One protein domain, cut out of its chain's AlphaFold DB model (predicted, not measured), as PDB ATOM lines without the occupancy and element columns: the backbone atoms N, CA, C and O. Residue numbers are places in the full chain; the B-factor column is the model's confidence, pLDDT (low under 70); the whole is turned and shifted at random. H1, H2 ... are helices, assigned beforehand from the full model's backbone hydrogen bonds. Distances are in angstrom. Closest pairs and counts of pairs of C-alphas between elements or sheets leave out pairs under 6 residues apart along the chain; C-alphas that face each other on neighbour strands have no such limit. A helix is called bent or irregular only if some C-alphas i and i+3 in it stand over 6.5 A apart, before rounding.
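This is residues 8 to 79 and 147 to 165 of the 302 residues of an uncharacterized protein of Fusarium floridanum (UniProt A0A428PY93). A long bent helix, H1, runs out of a small helical body, with residues 8 to 13 sticking out; beside its second arm lies the hairpin of H2 and H3. Short H4 packs across the beginning of H3, and H5 comes last, near H1b. The printed part has 91 residues with five named helices, H1 to H5, and no named strand: all helix. It is only just compact, close to loose, with a radius of gyration of the C-alphas of 14.2 A, and spans 51 by 27 by 25 A.

H1, residues 8 to 33, was assigned as one helix by its hydrogen bonds but is bent, C-alphas 23 and 26 being 6.5 A apart. Its arms H1a, residues 8 to 23, and H1b, residues 26 to 33, stand at a shallow tilt of 34 degrees, only just short of steep. H2, residues 43 to 54, and H3, residues 60 to 79, touch as a helical hairpin, opposite ways at 30 degrees; their closest C-alphas, of Met 54 and Phe 63, are 6.4 A apart. H1b and H3 only just touch, with 3 pairs of C-alphas within 8 A, the closest Tyr 33 and Lys 71 at 5.9 A. H4, residues 151 to 157, touches residues 60 to 64 of H3 alone, about perpendicular at 79 degrees, the closest C-alphas being Pro 60 and Val 154 at 5.1 A. H5, residues 160 to 165, is irregular, C-alphas 161 and 164 being 7.3 A apart, and touches no helix. Every O i to N i+4 pair is within hydrogen-bond range in H1b, H2 and H3, against 9 of 12 in H1a, 0 of 3 in H4 and 0 of 2 in H5; O i to N i+3 pairs are within range in 3 of 4 in H4 and 2 of 3 in H5.

H1a begins at C-alpha 8 (83.524, 129.095, 102.335) and is 22.8 A long, H2 16.1 A and H3 28.4 A. H5 ends at C-alpha 165 (112.144, 121.039, 98.941).

Residues 80 to 146 are not printed, and C-alphas 79 and 147 are 32.4 A apart across the cut. Mean pLDDT of the printed part is 71.0, and residues 155 to 165 are among those under 70.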
ATOM      1  N   GLN A   8      82.873 128.358 103.423       67.00
ATOM      2  CA  GLN A   8      83.524 129.095 102.335       67.00
ATOM      3  C   GLN A   8      85.016 129.356 102.570       67.00
ATOM      4  O   GLN A   8      85.725 129.601 101.599       67.00
ATOM      5  N   GLU A   9      85.488 129.332 103.816       65.31
ATOM      6  CA  GLU A   9      86.915 129.413 104.146       65.31
ATOM      7  C   GLU A   9      87.563 128.049 103.938       65.31
ATOM      8  O   GLU A   9      88.478 127.958 103.128       65.31
ATOM      9  N   ALA A  10      86.983 126.980 104.496       62.06
ATOM     10  CA  ALA A  10      87.448 125.609 104.264       62.06
ATOM     11  C   ALA A  10      87.547 125.269 102.758       62.06
ATOM     12  O   ALA A  10      88.549 124.741 102.299       62.06
ATOM     13  N   ARG A  11      86.558 125.667 101.937       64.00
ATOM     14  CA  ARG A  11      86.610 125.484 100.468       64.00
ATOM     15  C   ARG A  11      87.608 126.373  99.712       64.00
ATOM     16  O   ARG A  11      87.774 126.174  98.508       64.00
ATOM     17  N   LYS A  12      88.197 127.388 100.344       66.94
ATOM     18  CA  LYS A  12      89.318 128.165  99.778       66.94
ATOM     19  C   LYS A  12      90.654 127.581 100.218       66.94
ATOM     20  O   LYS A  12      91.573 127.575  99.414       66.94
ATOM     21  N   GLU A  13      90.700 127.111 101.460       65.00
ATOM     22  CA  GLU A  13      91.835 126.469 102.115       65.00
ATOM     23  C   GLU A  13      92.235 125.191 101.370       65.00
ATOM     24  O   GLU A  13      93.305 125.186 100.773       65.00
ATOM     25  N   THR A  14      91.326 124.217 101.194       63.31
ATOM     26  CA  THR A  14      91.643 123.005 100.406       63.31
ATOM     27  C   THR A  14      92.098 123.351  98.987       63.31
ATOM     28  O   THR A  14      93.113 122.872  98.517       63.31
ATOM     29  N   ARG A  15      91.439 124.315  98.330       68.62
ATOM     30  CA  ARG A  15      91.814 124.791  96.982       68.62
ATOM     31  C   ARG A  15      93.138 125.562  96.899       68.62
ATOM     32  O   ARG A  15      93.527 125.955  95.792       68.62
ATOM     33  N   ALA A  16      93.768 125.858  98.029       69.44
ATOM     34  CA  ALA A  16      95.131 126.364  98.116       69.44
ATOM     35  C   ALA A  16      96.111 125.215  98.410       69.44
ATOM     36  O   ALA A  16      97.152 125.161  97.760       69.44
ATOM     37  N   GLU A  17      95.736 124.282  99.291       66.69
ATOM     38  CA  GLU A  17      96.455 123.031  99.586       66.69
ATOM     39  C   GLU A  17      96.635 122.177  98.316       66.69
ATOM     40  O   GLU A  17      97.771 121.897  97.932       66.69
ATOM     41  N   ASP A  18      95.544 121.879  97.592       70.19
ATOM     42  CA  ASP A  18      95.521 121.148  96.312       70.19
ATOM     43  C   ASP A  18      96.595 121.709  95.355       70.19
ATOM     44  O   ASP A  18      97.472 121.002  94.859       70.19
ATOM     45  N   LYS A  19      96.592 123.038  95.181       73.38
ATOM     46  CA  LYS A  19      97.496 123.771  94.279       73.38
ATOM     47  C   LYS A  19      98.929 123.871  94.776       73.38
ATOM     48  O   LYS A  19      99.831 124.102  93.975       73.38
ATOM     49  N   LEU A  20      99.150 123.782  96.083       70.56
ATOM     50  CA  LEU A  20     100.487 123.741  96.661       70.56
ATOM     51  C   LEU A  20     101.120 122.371  96.397       70.56
ATOM     52  O   LEU A  20     102.289 122.301  96.014       70.56
ATOM     53  N   ILE A  21     100.326 121.302  96.512       72.12
ATOM     54  CA  ILE A  21     100.739 119.933  96.193       72.12
ATOM     55  C   ILE A  21     101.022 119.796  94.688       72.12
ATOM     56  O   ILE A  21     102.121 119.373  94.329       72.12
ATOM     57  N   GLU A  22     100.101 120.246  93.821       69.69
ATOM     58  CA  GLU A  22     100.280 120.308  92.354       69.69
ATOM     59  C   GLU A  22     101.595 120.999  91.944       69.69
ATOM     60  O   GLU A  22     102.272 120.552  91.024       69.69
ATOM     61  N   ARG A  23     101.944 122.120  92.597       68.06
ATOM     62  CA  ARG A  23     102.999 123.043  92.128       68.06
ATOM     63  C   ARG A  23     104.343 122.926  92.833       68.06
ATOM     64  O   ARG A  23     105.295 123.555  92.378       68.06
ATOM     65  N   LYS A  24     104.431 122.191  93.943       67.69
ATOM     66  CA  LYS A  24     105.693 121.961  94.669       67.69
ATOM     67  C   LYS A  24     105.949 120.485  94.922       67.69
ATOM     68  O   LYS A  24     106.961 119.959  94.472       67.69
ATOM     69  N   LEU A  25     105.033 119.818  95.625       69.56
ATOM     70  CA  LEU A  25     105.261 118.452  96.095       69.56
ATOM     71  C   LEU A  25     105.301 117.447  94.934       69.56
ATOM     72  O   LEU A  25     106.201 116.614  94.893       69.56
ATOM     73  N   VAL A  26     104.396 117.553  93.956       71.00
ATOM     74  CA  VAL A  26     104.407 116.679  92.770       71.00
ATOM     75  C   VAL A  26     105.689 116.848  91.931       71.00
ATOM     76  O   VAL A  26     106.347 115.830  91.704       71.00
ATOM     77  N   PRO A  27     106.124 118.064  91.530       68.38
ATOM     78  CA  PRO A  27     107.418 118.266  90.869       68.38
ATOM     79  C   PRO A  27     108.612 117.703  91.652       68.38
ATOM     80  O   PRO A  27     109.420 116.973  91.084       68.38
ATOM     81  N   ALA A  28     108.685 117.955  92.962       66.56
ATOM     82  CA  ALA A  28     109.774 117.468  93.808       66.56
ATOM     83  C   ALA A  28     109.812 115.932  93.943       66.56
ATOM     84  O   ALA A  28     110.881 115.321  93.971       66.56
ATOM     85  N   LEU A  29     108.644 115.283  94.006       70.94
ATOM     86  CA  LEU A  29     108.543 113.823  93.989       70.94
ATOM     87  C   LEU A  29     108.942 113.253  92.617       70.94
ATOM     88  O   LEU A  29     109.643 112.241  92.564       70.94
ATOM     89  N   LEU A  30     108.544 113.901  91.515       71.44
ATOM     90  CA  LEU A  30     108.969 113.516  90.167       71.44
ATOM     91  C   LEU A  30     110.495 113.602  90.023       71.44
ATOM     92  O   LEU A  30     111.102 112.636  89.568       71.44
ATOM     93  N   GLU A  31     111.120 114.693  90.473       69.88
ATOM     94  CA  GLU A  31     112.579 114.866  90.487       69.88
ATOM     95  C   GLU A  31     113.280 113.777  91.321       69.88
ATOM     96  O   GLU A  31     114.139 113.054  90.813       69.88
ATOM     97  N   ARG A  32     112.857 113.574  92.580       70.94
ATOM     98  CA  ARG A  32     113.470 112.599  93.503       70.94
ATOM     99  C   ARG A  32     113.427 111.150  92.993       70.94
ATOM    100  O   ARG A  32     114.338 110.364  93.288       70.94
ATOM    101  N   TYR A  33     112.355 110.764  92.297       69.19
ATOM    102  CA  TYR A  33     112.166 109.390  91.822       69.19
ATOM    103  C   TYR A  33     112.585 109.172  90.355       69.19
ATOM    104  O   TYR A  33     112.892 108.032  90.000       69.19
ATOM    105  N   ASN A  34     112.684 110.218  89.523       70.50
ATOM    106  CA  ASN A  34     113.156 110.113  88.137       70.50
ATOM    107  C   ASN A  34     114.693 110.050  88.032       70.50
ATOM    108  O   ASN A  34     115.338 110.896  87.418       70.50
ATOM    109  N   THR A  35     115.311 109.012  88.594       63.12
ATOM    110  CA  THR A  35     116.776 108.833  88.541       63.12
ATOM    111  C   THR A  35     117.258 108.168  87.246       63.12
ATOM    112  O   THR A  35     118.156 107.331  87.285       63.12
ATOM    113  N   THR A  36     116.612 108.442  86.108       61.38
ATOM    114  CA  THR A  36     116.896 107.787  84.817       61.38
ATOM    115  C   THR A  36     117.073 108.833  83.713       61.38
ATOM    116  O   THR A  36     116.195 109.681  83.554       61.38
ATOM    117  N   PRO A  37     118.161 108.786  82.922       56.56
ATOM    118  CA  PRO A  37     118.362 109.707  81.811       56.56
ATOM    119  C   PRO A  37     117.263 109.619  80.744       56.56
ATOM    120  O   PRO A  37     116.805 108.533  80.383       56.56
ATOM    121  N   THR A  38     116.920 110.770  80.164       57.50
ATOM    122  CA  THR A  38     115.881 110.943  79.129       57.50
ATOM    123  C   THR A  38     116.059 110.048  77.896       57.50
ATOM    124  O   THR A  38     115.080 109.734  77.223       57.50
ATOM    125  N   TYR A  39     117.290 109.617  77.591       50.84
ATOM    126  CA  TYR A  39     117.582 108.721  76.465       50.84
ATOM    127  C   TYR A  39     117.310 107.231  76.753       50.84
ATOM    128  O   TYR A  39     117.260 106.444  75.813       50.84
ATOM    129  N   ILE A  40     117.113 106.852  78.024       57.16
ATOM    130  CA  ILE A  40     116.726 105.497  78.466       57.16
ATOM    131  C   ILE A  40     115.220 105.442  78.744       57.16
ATOM    132  O   ILE A  40     114.539 104.488  78.375       57.16
ATOM    133  N   MET A  41     114.670 106.487  79.369       66.44
ATOM    134  CA  MET A  41     113.240 106.591  79.645       66.44
ATOM    135  C   MET A  41     112.721 107.993  79.319       66.44
ATOM    136  O   MET A  41     113.135 108.976  79.929       66.44
ATOM    137  N   ASP A  42     111.755 108.068  78.401       68.31
ATOM    138  CA  ASP A  42     110.972 109.283  78.147       68.31
ATOM    139  C   ASP A  42     110.286 109.732  79.458       68.31
ATOM    140  O   ASP A  42     109.503 108.951  80.015       68.31
ATOM    141  N   PRO A  43     110.510 110.970  79.944       66.44
ATOM    142  CA  PRO A  43     109.837 111.514  81.121       66.44
ATOM    143  C   PRO A  43     108.313 111.344  81.085       66.44
ATOM    144  O   PRO A  43     107.707 111.050  82.114       66.44
ATOM    145  N   ARG A  44     107.679 111.425  79.904       70.94
ATOM    146  CA  ARG A  44     106.229 111.200  79.728       70.94
ATOM    147  C   ARG A  44     105.805 109.768  80.045       70.94
ATOM    148  O   ARG A  44     104.658 109.543  80.423       70.94
ATOM    149  N   THR A  45     106.703 108.798  79.881       74.50
ATOM    150  CA  THR A  45     106.479 107.410  80.306       74.50
ATOM    151  C   THR A  45     106.610 107.296  81.821       74.50
ATOM    152  O   THR A  45     105.725 106.716  82.448       74.50
ATOM    153  N   PHE A  46     107.636 107.919  82.414       76.25
ATOM    154  CA  PHE A  46     107.825 107.930  83.867       76.25
ATOM    155  C   PHE A  46     106.636 108.547  84.613       76.25
ATOM    156  O   PHE A  46     106.038 107.904  85.471       76.25
ATOM    157  N   GLY A  47     106.228 109.770  84.266       72.94
ATOM    158  CA  GLY A  47     105.149 110.437  84.995       72.94
ATOM    159  C   GLY A  47     103.759 109.827  84.750       72.94
ATOM    160  O   GLY A  47     102.888 109.942  85.603       72.94
ATOM    161  N   ARG A  48     103.560 109.056  83.668       77.81
ATOM    162  CA  ARG A  48     102.378 108.177  83.526       77.81
ATOM    163  C   ARG A  48     102.406 106.989  84.487       77.81
ATOM    164  O   ARG A  48     101.352 106.526  84.913       77.81
ATOM    165  N   GLN A  49     103.589 106.470  84.822       80.00
ATOM    166  CA  GLN A  49     103.732 105.459  85.874       80.00
ATOM    167  C   GLN A  49     103.509 106.095  87.255       80.00
ATOM    168  O   GLN A  49     102.833 105.491  88.081       80.00
ATOM    169  N   PHE A  50     103.985 107.326  87.474       82.94
ATOM    170  CA  PHE A  50     103.721 108.128  88.676       82.94
ATOM    171  C   PHE A  50     102.218 108.384  88.888       82.94
ATOM    172  O   PHE A  50     101.693 108.078  89.952       82.94
ATOM    173  N   GLU A  51     101.503 108.855  87.860       80.75
ATOM    174  CA  GLU A  51     100.040 109.030  87.833       80.75
ATOM    175  C   GLU A  51      99.303 107.703  88.113       80.75
ATOM    176  O   GLU A  51      98.418 107.633  88.968       80.75
ATOM    177  N   ALA A  52      99.708 106.613  87.450       83.12
ATOM    178  CA  ALA A  52      99.112 105.292  87.653       83.12
ATOM    179  C   ALA A  52      99.376 104.703  89.054       83.12
ATOM    180  O   ALA A  52      98.549 103.942  89.556       83.12
ATOM    181  N   ILE A  53     100.500 105.048  89.691       84.94
ATOM    182  CA  ILE A  53     100.805 104.693  91.084       84.94
ATOM    183  C   ILE A  53      99.994 105.574  92.045       84.94
ATOM    184  O   ILE A  53      99.342 105.042  92.942       84.94
ATOM    185  N   MET A  54      99.954 106.891  91.821       84.06
ATOM    186  CA  MET A  54      99.186 107.865  92.609       84.06
ATOM    187  C   MET A  54      97.703 107.487  92.717       84.06
ATOM    188  O   MET A  54      97.153 107.477  93.811       84.06
ATOM    189  N   HIS A  55      97.061 107.133  91.602       83.62
ATOM    190  CA  HIS A  55      95.656 106.704  91.602       83.62
ATOM    191  C   HIS A  55      95.465 105.201  91.888       83.62
ATOM    192  O   HIS A  55      94.332 104.743  92.037       83.62
ATOM    193  N   GLY A  56      96.551 104.423  91.937       82.75
ATOM    194  CA  GLY A  56      96.541 102.985  92.225       82.75
ATOM    195  C   GLY A  56      96.789 102.623  93.693       82.75
ATOM    196  O   GLY A  56      96.535 101.483  94.077       82.75
ATOM    197  N   THR A  57      97.275 103.568  94.501       86.62
ATOM    198  CA  THR A  57      97.626 103.388  95.921       86.62
ATOM    199  C   THR A  57      96.604 104.059  96.837       86.62
ATOM    200  O   THR A  57      95.963 105.044  96.470       86.62
ATOM    201  N   SER A  58      96.394 103.482  98.023       83.25
ATOM    202  CA  SER A  58      95.378 103.927  98.983       83.25
ATOM    203  C   SER A  58      95.947 104.706 100.171       83.25
ATOM    204  O   SER A  58      95.179 105.379 100.861       83.25
ATOM    205  N   SER A  59      97.266 104.657 100.383       83.81
ATOM    206  CA  SER A  59      97.964 105.395 101.440       83.81
ATOM    207  C   SER A  59      99.316 105.976 100.979       83.81
ATOM    208  O   SER A  59      99.895 105.493  99.997       83.81
ATOM    209  N   PRO A  60      99.858 106.978 101.701       80.44
ATOM    210  CA  PRO A  60     101.192 107.532 101.455       80.44
ATOM    211  C   PRO A  60     102.320 106.489 101.471       80.44
ATOM    212  O   PRO A  60     103.257 106.569 100.681       80.44
ATOM    213  N   GLU A  61     102.237 105.491 102.352       81.81
ATOM    214  CA  GLU A  61     103.247 104.442 102.502       81.81
ATOM    215  C   GLU A  61     103.205 103.459 101.325       81.81
ATOM    216  O   GLU A  61     104.253 103.081 100.799       81.81
ATOM    217  N   GLU A  62     102.006 103.088 100.856       83.25
ATOM    218  CA  GLU A  62     101.842 102.311  99.622       83.25
ATOM    219  C   GLU A  62     102.414 103.068  98.413       83.25
ATOM    220  O   GLU A  62     103.095 102.469  97.578       83.25
ATOM    221  N   PHE A  63     102.185 104.384  98.345       87.19
ATOM    222  CA  PHE A  63     102.731 105.260  97.309       87.19
ATOM    223  C   PHE A  63     104.263 105.310  97.335       87.19
ATOM    224  O   PHE A  63     104.896 105.065  96.307       87.19
ATOM    225  N   ILE A  64     104.874 105.561  98.499       80.12
ATOM    226  CA  ILE A  64     106.336 105.600  98.661       80.12
ATOM    227  C   ILE A  64     106.956 104.251  98.266       80.12
ATOM    228  O   ILE A  64     107.863 104.221  97.434       80.12
ATOM    229  N   LEU A  65     106.424 103.128  98.762       81.38
ATOM    230  CA  LEU A  65     106.924 101.786  98.430       81.38
ATOM    231  C   LEU A  65     106.787 101.453  96.935       81.38
ATOM    232  O   LEU A  65     107.677 100.824  96.351       81.38
ATOM    233  N   ALA A  66     105.699 101.882  96.289       79.81
ATOM    234  CA  ALA A  66     105.506 101.713  94.851       79.81
ATOM    235  C   ALA A  66     106.471 102.589  94.030       79.81
ATOM    236  O   ALA A  66     107.049 102.106  93.053       79.81
ATOM    237  N   MET A  67     106.709 103.835  94.449       82.50
ATOM    238  CA  MET A  67     107.650 104.755  93.802       82.50
ATOM    239  C   MET A  67     109.113 104.329  93.974       82.50
ATOM    240  O   MET A  67     109.884 104.374  93.013       82.50
ATOM    241  N   GLU A  68     109.499 103.825  95.148       79.38
ATOM    242  CA  GLU A  68     110.806 103.196  95.353       79.38
ATOM    243  C   GLU A  68     110.958 101.933  94.503       79.38
ATOM    244  O   GLU A  68     111.998 101.733  93.872       79.38
ATOM    245  N   THR A  69     109.917 101.100  94.416       79.88
ATOM    246  CA  THR A  69     109.914  99.913  93.548       79.88
ATOM    247  C   THR A  69     110.089 100.298  92.074       79.88
ATOM    248  O   THR A  69     110.872  99.658  91.370       79.88
ATOM    249  N   LEU A  70     109.420 101.361  91.610       80.44
ATOM    250  CA  LEU A  70     109.571 101.890  90.253       80.44
ATOM    251  C   LEU A  70     110.997 102.402  90.000       80.44
ATOM    252  O   LEU A  70     111.616 102.015  89.010       80.44
ATOM    253  N   LYS A  71     111.557 103.195  90.924       77.94
ATOM    254  CA  LYS A  71     112.948 103.669  90.858       77.94
ATOM    255  C   LYS A  71     113.933 102.504  90.710       77.94
ATOM    256  O   LYS A  71     114.754 102.511  89.794       77.94
ATOM    257  N   HIS A  72     113.815 101.463  91.539       71.81
ATOM    258  CA  HIS A  72     114.668 100.271  91.443       71.81
ATOM    259  C   HIS A  72     114.490  99.503  90.121       71.81
ATOM    260  O   HIS A  72     115.466  98.966  89.593       71.81
ATOM    261  N   GLN A  73     113.277  99.448  89.558       75.31
ATOM    262  CA  GLN A  73     113.042  98.834  88.245       75.31
ATOM    263  C   GLN A  73     113.709  99.633  87.120       75.31
ATOM    264  O   GLN A  73     114.407  99.038  86.298       75.31
ATOM    265  N   ASN A  74     113.570 100.958  87.118       74.88
ATOM    266  CA  ASN A  74     114.124 101.825  86.078       74.88
ATOM    267  C   ASN A  74     115.666 101.856  86.122       74.88
ATOM    268  O   ASN A  74     116.311 101.687  85.088       74.88
ATOM    269  N   LEU A  75     116.263 101.908  87.321       71.38
ATOM    270  CA  LEU A  75     117.707 101.713  87.527       71.38
ATOM    271  C   LEU A  75     118.187 100.340  87.011       71.38
ATOM    272  O   LEU A  75     119.234 100.240  86.375       71.38
ATOM    273  N   SER A  76     117.418  99.272  87.249       68.94
ATOM    274  CA  SER A  76     117.737  97.908  86.792       68.94
ATOM    275  C   SER A  76     117.641  97.745  85.266       68.94
ATOM    276  O   SER A  76     118.403  96.973  84.680       68.94
ATOM    277  N   ILE A  77     116.739  98.488  84.613       72.25
ATOM    278  CA  ILE A  77     116.653  98.581  83.147       72.25
ATOM    279  C   ILE A  77     117.865  99.346  82.608       72.25
ATOM    280  O   ILE A  77     118.586  98.789  81.788       72.25
ATOM    281  N   MET A  78     118.155 100.542  83.136       71.25
ATOM    282  CA  MET A  78     119.324 101.345  82.752       71.25
ATOM    283  C   MET A  78     120.636 100.557  82.857       71.25
ATOM    284  O   MET A  78     121.401 100.510  81.900       71.25
ATOM    285  N   LEU A  79     120.893  99.902  83.992       71.19
ATOM    286  CA  LEU A  79     122.120  99.123  84.185       71.19
ATOM    287  C   LEU A  79     122.231  97.952  83.198       71.19
ATOM    288  O   LEU A  79     123.337  97.634  82.766       71.19
ATOM    289  N   VAL A 147      94.722 115.433  92.509       69.50
ATOM    290  CA  VAL A 147      95.583 115.102  93.653       69.50
ATOM    291  C   VAL A 147      94.794 114.369  94.756       69.50
ATOM    292  O   VAL A 147      93.858 114.938  95.322       69.50
ATOM    293  N   PRO A 148      95.174 113.130  95.136       76.62
ATOM    294  CA  PRO A 148      94.557 112.436  96.261       76.62
ATOM    295  C   PRO A 148      94.733 113.219  97.564       76.62
ATOM    296  O   PRO A 148      95.824 113.700  97.859       76.62
ATOM    297  N   SER A 149      93.700 113.279  98.408       77.12
ATOM    298  CA  SER A 149      93.724 114.087  99.641       77.12
ATOM    299  C   SER A 149      94.754 113.642 100.692       77.12
ATOM    300  O   SER A 149      94.970 114.354 101.665       77.12
ATOM    301  N   TRP A 150      95.371 112.465 100.531       80.44
ATOM    302  CA  TRP A 150      96.492 111.994 101.354       80.44
ATOM    303  C   TRP A 150      97.868 112.408 100.804       80.44
ATOM    304  O   TRP A 150      98.865 112.260 101.500       80.44
ATOM    305  N   MET A 151      97.959 112.938  99.577       78.88
ATOM    306  CA  MET A 151      99.239 113.268  98.937       78.88
ATOM    307  C   MET A 151     100.033 114.316  99.726       78.88
ATOM    308  O   MET A 151     101.255 114.248  99.754       78.88
ATOM    309  N   GLY A 152      99.363 115.248 100.415       70.69
ATOM    310  CA  GLY A 152     100.031 116.224 101.283       70.69
ATOM    311  C   GLY A 152     100.887 115.566 102.373       70.69
ATOM    312  O   GLY A 152     102.043 115.939 102.544       70.69
ATOM    313  N   THR A 153     100.374 114.511 103.017       78.19
ATOM    314  CA  THR A 153     101.073 113.795 104.103       78.19
ATOM    315  C   THR A 153     102.121 112.797 103.594       78.19
ATOM    316  O   THR A 153     102.666 112.022 104.374       78.19
ATOM    317  N   VAL A 154     102.411 112.773 102.286       75.44
ATOM    318  CA  VAL A 154     103.591 112.069 101.755       75.44
ATOM    319  C   VAL A 154     104.868 112.787 102.189       75.44
ATOM    320  O   VAL A 154     105.869 112.117 102.420       75.44
ATOM    321  N   TYR A 155     104.836 114.121 102.319       67.81
ATOM    322  CA  TYR A 155     105.997 114.937 102.686       67.81
ATOM    323  C   TYR A 155     106.575 114.548 104.053       67.81
ATOM    324  O   TYR A 155     107.774 114.310 104.166       67.81
ATOM    325  N   ASP A 156     105.701 114.378 105.044       68.38
ATOM    326  CA  ASP A 156     106.034 114.067 106.444       68.38
ATOM    327  C   ASP A 156     106.608 112.645 106.629       68.38
ATOM    328  O   ASP A 156     107.086 112.280 107.701       68.38
ATOM    329  N   LEU A 157     106.552 111.830 105.570       68.06
ATOM    330  CA  LEU A 157     107.061 110.458 105.495       68.06
ATOM    331  C   LEU A 157     108.297 110.340 104.580       68.06
ATOM    332  O   LEU A 157     108.802 109.239 104.340       68.06
ATOM    333  N   LEU A 158     108.802 111.461 104.054       68.25
ATOM    334  CA  LEU A 158     110.076 111.521 103.343       68.25
ATOM    335  C   LEU A 158     111.234 111.669 104.352       68.25
ATOM    336  O   LEU A 158     111.108 112.440 105.296       68.25
ATOM    337  N   PRO A 159     112.392 111.002 104.159       61.62
ATOM    338  CA  PRO A 159     113.535 111.170 105.060       61.62
ATOM    339  C   PRO A 159     114.080 112.607 105.074       61.62
ATOM    340  O   PRO A 159     114.278 113.183 104.003       61.62
ATOM    341  N   ASP A 160     114.421 113.106 106.268       51.12
ATOM    342  CA  ASP A 160     114.795 114.488 106.662       51.12
ATOM    343  C   ASP A 160     115.680 115.288 105.683       51.12
ATOM    344  O   ASP A 160     115.624 116.522 105.606       51.12
ATOM    345  N   ASN A 161     116.478 114.582 104.880       47.97
ATOM    346  CA  ASN A 161     117.262 115.126 103.773       47.97
ATOM    347  C   ASN A 161     116.412 115.899 102.737       47.97
ATOM    348  O   ASN A 161     116.978 116.654 101.950       47.97
ATOM    349  N   THR A 162     115.079 115.753 102.719       48.00
ATOM    350  CA  THR A 162     114.148 116.518 101.860       48.00
ATOM    351  C   THR A 162     113.784 117.921 102.360       48.00
ATOM    352  O   THR A 162     113.021 118.621 101.699       48.00
ATOM    353  N   SER A 163     114.365 118.388 103.464       45.19
ATOM    354  CA  SER A 163     114.195 119.757 103.994       45.19
ATOM    355  C   SER A 163     114.501 120.894 102.994       45.19
ATOM    356  O   SER A 163     114.018 122.012 103.163       45.19
ATOM    357  N   HIS A 164     115.235 120.622 101.911       47.59
ATOM    358  CA  HIS A 164     115.506 121.577 100.828       47.59
ATOM    359  C   HIS A 164     114.332 121.800  99.849       47.59
ATOM    360  O   HIS A 164     114.389 122.726  99.044       47.59
ATOM    361  N   LEU A 165     113.261 120.994  99.903       45.50
ATOM    362  CA  LEU A 165     112.144 121.039  98.941       45.50
ATOM    363  C   LEU A 165     111.193 122.243  99.106       45.50
ATOM    364  O   LEU A 165     110.260 122.415  98.319       45.50
TER     365      LEU A 165